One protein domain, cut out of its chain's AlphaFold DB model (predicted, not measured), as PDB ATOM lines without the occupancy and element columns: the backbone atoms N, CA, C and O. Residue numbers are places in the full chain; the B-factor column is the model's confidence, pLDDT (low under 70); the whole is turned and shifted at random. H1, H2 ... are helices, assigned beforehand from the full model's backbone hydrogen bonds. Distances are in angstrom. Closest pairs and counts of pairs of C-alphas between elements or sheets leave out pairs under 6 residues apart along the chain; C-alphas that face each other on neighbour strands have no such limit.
ATOM      1  N   ASP A 219     220.782 187.763 264.012       93.06
ATOM      2  CA  ASP A 219     219.906 186.679 264.456       93.06
ATOM      3  C   ASP A 219     220.574 185.692 265.424       93.06
ATOM      4  O   ASP A 219     219.922 185.185 266.353       93.06
ATOM      5  N   LYS A 220     221.881 185.437 265.283       88.94
ATOM      6  CA  LYS A 220     222.599 184.509 266.175       88.94
ATOM      7  C   LYS A 220     222.585 185.056 267.593       88.94
ATOM      8  O   LYS A 220     222.201 184.360 268.540       88.94
ATOM      9  N   LEU A 221     222.911 186.336 267.734       91.88
ATOM     10  CA  LEU A 221     222.913 187.015 269.022       91.88
ATOM     11  C   LEU A 221     221.495 187.233 269.567       91.88
ATOM     12  O   LEU A 221     221.322 187.264 270.788       91.88
ATOM     13  N   LYS A 222     220.477 187.362 268.709       94.12
ATOM     14  CA  LYS A 222     219.065 187.465 269.116       94.12
ATOM     15  C   LYS A 222     218.588 186.212 269.849       94.12
ATOM     16  O   LYS A 222     217.994 186.325 270.923       94.12
ATOM     17  N   SER A 223     218.888 185.027 269.312       94.12
ATOM     18  CA  SER A 223     218.507 183.748 269.933       94.12
ATOM     19  C   SER A 223     219.137 183.569 271.323       94.12
ATOM     20  O   SER A 223     218.438 183.278 272.299       94.12
ATOM     21  N   TYR A 224     220.440 183.848 271.438       93.31
ATOM     22  CA  TYR A 224     221.185 183.775 272.692       93.31
ATOM     23  C   TYR A 224     220.647 184.759 273.734       93.31
ATOM     24  O   TYR A 224     220.338 184.356 274.857       93.31
ATOM     25  N   ARG A 225     220.471 186.032 273.352       94.38
ATOM     26  CA  ARG A 225     219.952 187.077 274.245       94.38
ATOM     27  C   ARG A 225     218.553 186.745 274.749       94.38
ATOM     28  O   ARG A 225     218.317 186.854 275.947       94.38
ATOM     29  N   LYS A 226     217.651 186.278 273.875       95.50
ATOM     30  CA  LYS A 226     216.293 185.870 274.267       95.50
ATOM     31  C   LYS A 226     216.319 184.720 275.274       95.50
ATOM     32  O   LYS A 226     215.646 184.799 276.299       95.50
ATOM     33  N   ARG A 227     217.123 183.683 275.014       96.06
ATOM     34  CA  ARG A 227     217.281 182.538 275.921       96.06
ATOM     35  C   ARG A 227     217.835 182.968 277.281       96.06
ATOM     36  O   ARG A 227     217.199 182.715 278.300       96.06
ATOM     37  N   LYS A 228     218.981 183.659 277.304       95.69
ATOM     38  CA  LYS A 228     219.627 184.098 278.553       95.69
ATOM     39  C   LYS A 228     218.767 185.077 279.340       95.69
ATOM     40  O   LYS A 228     218.722 184.978 280.559       95.69
ATOM     41  N   TYR A 229     218.072 185.991 278.668       96.62
ATOM     42  CA  TYR A 229     217.130 186.888 279.329       96.62
ATOM     43  C   TYR A 229     215.997 186.108 280.007       96.62
ATOM     44  O   TYR A 229     215.680 186.390 281.158       96.62
ATOM     45  N   GLY A 230     215.441 185.091 279.338       98.00
ATOM     46  CA  GLY A 230     214.429 184.207 279.918       98.00
ATOM     47  C   GLY A 230     214.927 183.457 281.154       98.00
ATOM     48  O   GLY A 230     214.241 183.453 282.171       98.00
ATOM     49  N   GLU A 231     216.132 182.888 281.098       97.12
ATOM     50  CA  GLU A 231     216.769 182.224 282.249       97.12
ATOM     51  C   GLU A 231     216.952 183.189 283.429       97.12
ATOM     52  O   GLU A 231     216.526 182.892 284.541       97.12
ATOM     53  N   ILE A 232     217.502 184.383 283.175       96.75
ATOM     54  CA  ILE A 232     217.706 185.414 284.203       96.75
ATOM     55  C   ILE A 232     216.368 185.865 284.792       96.75
ATOM     56  O   ILE A 232     216.265 186.092 285.995       96.75
ATOM     57  N   GLN A 233     215.336 186.017 283.963       96.12
ATOM     58  CA  GLN A 233     214.019 186.427 284.433       96.12
ATOM     59  C   GLN A 233     213.372 185.334 285.287       96.12
ATOM     60  O   GLN A 233     212.806 185.647 286.328       96.12
ATOM     61  N   GLN A 234     213.488 184.063 284.901       95.25
ATOM     62  CA  GLN A 234     213.008 182.936 285.707       95.25
ATOM     63  C   GLN A 234     213.738 182.854 287.049       95.25
ATOM     64  O   GLN A 234     213.096 182.676 288.083       95.25
ATOM     65  N   GLU A 235     215.056 183.043 287.045       95.88
ATOM     66  CA  GLU A 235     215.876 183.084 288.255       95.88
ATOM     67  C   GLU A 235     215.466 184.251 289.167       95.88
ATOM     68  O   GLU A 235     215.217 184.048 290.353       95.88
ATOM     69  N   LYS A 236     215.290 185.457 288.616       93.38
ATOM     70  CA  LYS A 236     214.858 186.647 289.374       93.38
ATOM     71  C   LYS A 236     213.414 186.578 289.865       93.38
ATOM     72  O   LYS A 236     213.096 187.139 290.910       93.38
ATOM     73  N   GLU A 237     212.521 185.944 289.110       92.44
ATOM     74  CA  GLU A 237     211.124 185.749 289.507       92.44
ATOM     75  C   GLU A 237     210.951 184.591 290.501       92.44
ATOM     76  O   GLU A 237     209.910 184.508 291.171       92.44
ATOM     77  N   SER A 238     211.948 183.709 290.619       89.00
ATOM     78  CA  SER A 238     211.939 182.619 291.592       89.00
ATOM     79  C   SER A 238     211.817 183.173 293.020       89.00
ATOM     80  O   SER A 238     212.399 184.194 293.374       89.00
ATOM     81  N   GLY A 239     210.941 182.568 293.829       87.12
ATOM     82  CA  GLY A 239     210.654 183.039 295.194       87.12
ATOM     83  C   GLY A 239     209.918 184.387 295.298       87.12
ATOM     84  O   GLY A 239     209.583 184.810 296.402       87.12
ATOM     85  N   GLY A 240     209.609 185.050 294.178       91.94
ATOM     86  CA  GLY A 240     208.926 186.341 294.167       91.94
ATOM     87  C   GLY A 240     207.423 186.273 294.468       91.94
ATOM     88  O   GLY A 240     206.834 185.230 294.771       91.94
ATOM     89  N   LYS A 241     206.742 187.416 294.302       90.25
ATOM     90  CA  LYS A 241     205.294 187.560 294.556       90.25
ATOM     91  C   LYS A 241     204.442 186.535 293.796       90.25
ATOM     92  O   LYS A 241     203.447 186.057 294.339       90.25
ATOM     93  N   LYS A 242     204.818 186.179 292.560       89.56
ATOM     94  CA  LYS A 242     204.114 185.159 291.757       89.56
ATOM     95  C   LYS A 242     204.151 183.787 292.440       89.56
ATOM     96  O   LYS A 242     203.112 183.139 292.552       89.56
ATOM     97  N   TRP A 243     205.314 183.375 292.950       90.38
ATOM     98  CA  TRP A 243     205.462 182.125 293.701       90.38
ATOM     99  C   TRP A 243     204.626 182.144 294.985       90.38
ATOM    100  O   TRP A 243     203.861 181.209 295.232       90.38
ATOM    101  N   PHE A 244     204.681 183.239 295.750       91.81
ATOM    102  CA  PHE A 244     203.901 183.385 296.984       91.81
ATOM    103  C   PHE A 244     202.388 183.331 296.727       91.81
ATOM    104  O   PHE A 244     201.670 182.581 297.390       91.81
ATOM    105  N   LYS A 245     201.894 184.053 295.712       91.56
ATOM    106  CA  LYS A 245     200.484 183.999 295.290       91.56
ATOM    107  C   LYS A 245     200.079 182.589 294.860       91.56
ATOM    108  O   LYS A 245     199.026 182.121 295.279       91.56
ATOM    109  N   LYS A 246     200.918 181.885 294.091       91.06
ATOM    110  CA  LYS A 246     200.673 180.490 293.684       91.06
ATOM    111  C   LYS A 246     200.592 179.559 294.897       91.06
ATOM    112  O   LYS A 246     199.694 178.724 294.954       91.06
ATOM    113  N   LYS A 247     201.481 179.724 295.882       92.06
ATOM    114  CA  LYS A 247     201.456 178.964 297.142       92.06
ATOM    115  C   LYS A 247     200.178 179.240 297.937       92.06
ATOM    116  O   LYS A 247     199.493 178.294 298.310       92.06
ATOM    117  N   LYS A 248     199.806 180.511 298.114       91.00
ATOM    118  CA  LYS A 248     198.568 180.898 298.807       91.00
ATOM    119  C   LYS A 248     197.324 180.376 298.082       91.00
ATOM    120  O   LYS A 248     196.426 179.859 298.728       91.00
ATOM    121  N   ASN A 249     197.284 180.439 296.749       91.00
ATOM    122  CA  ASN A 249     196.157 179.920 295.969       91.00
ATOM    123  C   ASN A 249     196.016 178.393 296.089       91.00
ATOM    124  O   ASN A 249     194.906 177.888 296.202       91.00
ATOM    125  N   LYS A 250     197.137 177.660 296.154       89.88
ATOM    126  CA  LYS A 250     197.142 176.216 296.455       89.88
ATOM    127  C   LYS A 250     196.655 175.892 297.871       89.88
ATOM    128  O   LYS A 250     196.145 174.803 298.084       89.88
ATOM    129  N   GLN A 251     196.820 176.801 298.830       88.94
ATOM    130  CA  GLN A 251     196.326 176.625 300.202       88.94
ATOM    131  C   GLN A 251     194.839 176.971 300.352       88.94
ATOM    132  O   GLN A 251     194.217 176.546 301.319       88.94
ATOM    133  N   LYS A 252     194.246 177.720 299.411       90.81
ATOM    134  CA  LYS A 252     192.806 177.995 299.432       90.81
ATOM    135  C   LYS A 252     192.011 176.707 299.188       90.81
ATOM    136  O   LYS A 252     192.440 175.903 298.356       90.81
ATOM    137  N   PRO A 253     190.858 176.515 299.844       88.31
ATOM    138  CA  PRO A 253     189.943 175.420 299.530       88.31
ATOM    139  C   PRO A 253     189.356 175.579 298.117       88.31
ATOM    140  O   PRO A 253     189.316 176.688 297.585       88.31
ATOM    141  N   ASN A 254     188.908 174.479 297.498       84.19
ATOM    142  CA  ASN A 254     188.485 174.456 296.087       84.19
ATOM    143  C   ASN A 254     187.368 175.465 295.757       84.19
ATOM    144  O   ASN A 254     187.391 176.044 294.677       84.19
ATOM    145  N   TRP A 255     186.463 175.750 296.700       85.50
ATOM    146  CA  TRP A 255     185.385 176.734 296.530       85.50
ATOM    147  C   TRP A 255     185.872 178.193 296.463       85.50
ATOM    148  O   TRP A 255     185.173 179.048 295.938       85.50
ATOM    149  N   ALA A 256     187.081 178.485 296.952       81.38
ATOM    150  CA  ALA A 256     187.685 179.821 296.930       81.38
ATOM    151  C   ALA A 256     188.718 180.000 295.795       81.38
ATOM    152  O   ALA A 256     189.470 180.984 295.790       81.38
ATOM    153  N   ARG A 257     188.824 179.013 294.890       72.25
ATOM    154  CA  ARG A 257     189.730 179.012 293.726       72.25
ATOM    155  C   ARG A 257     189.037 179.360 292.401       72.25
ATOM    156  O   ARG A 257     189.766 179.550 291.429       72.25
ATOM    157  N   SER A 258     187.698 179.388 292.375       61.19
ATOM    158  CA  SER A 258     186.899 179.790 291.207       61.19
ATOM    159  C   SER A 258     186.992 181.283 290.927       61.19
ATOM    160  O   SER A 258     187.265 182.053 291.876       61.19
TER     161      SER A 258
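AT A GLANCE: This is residues 219 to 258 of the 258 residues of the protein "Fcf2 domain-containing protein" of Klebsormidium nitens (UniProt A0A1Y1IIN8). A long helix, H1, and a shorter one, H2, follow end to end with a corner between them, like a wide open V, and a short tail curls at the far end of H2. Nothing folds back on H1, and residues 219 to 248 stand free. The printed part has 40 residues with two named helices, H1 then H2, and no named strand: all helix. It is extended, a rod of 49 by 18 by 9 A, with a radius of gyration of the C-alphas of 16.0 A.

IN THESE COORDINATES: H1, residues 219 to 237, is 26.6 A long and begins at C-alpha 219 (219.906, 186.679, 264.456). H2, residues 241 to 251, is 15.2 A long and ends at C-alpha 251 (196.326, 176.625, 300.202).

HOW THE PARTS SIT: H1 and H2 are close but not clearly touching; their closest C-alphas, of Glu 237 and Trp 243, are 7.9 A apart. They run the same way at a steep tilt of 54 degrees. In both helices every O i to N i+4 pair is within hydrogen-bond range.

THE WHOLE: The C-alphas farthest apart, of Lys 220 and Trp 255, are 48.6 A apart. The printed part has no cut, and the link from H1 to H2 is tight. Residue 258, the chain's last, is under 70 in pLDDT.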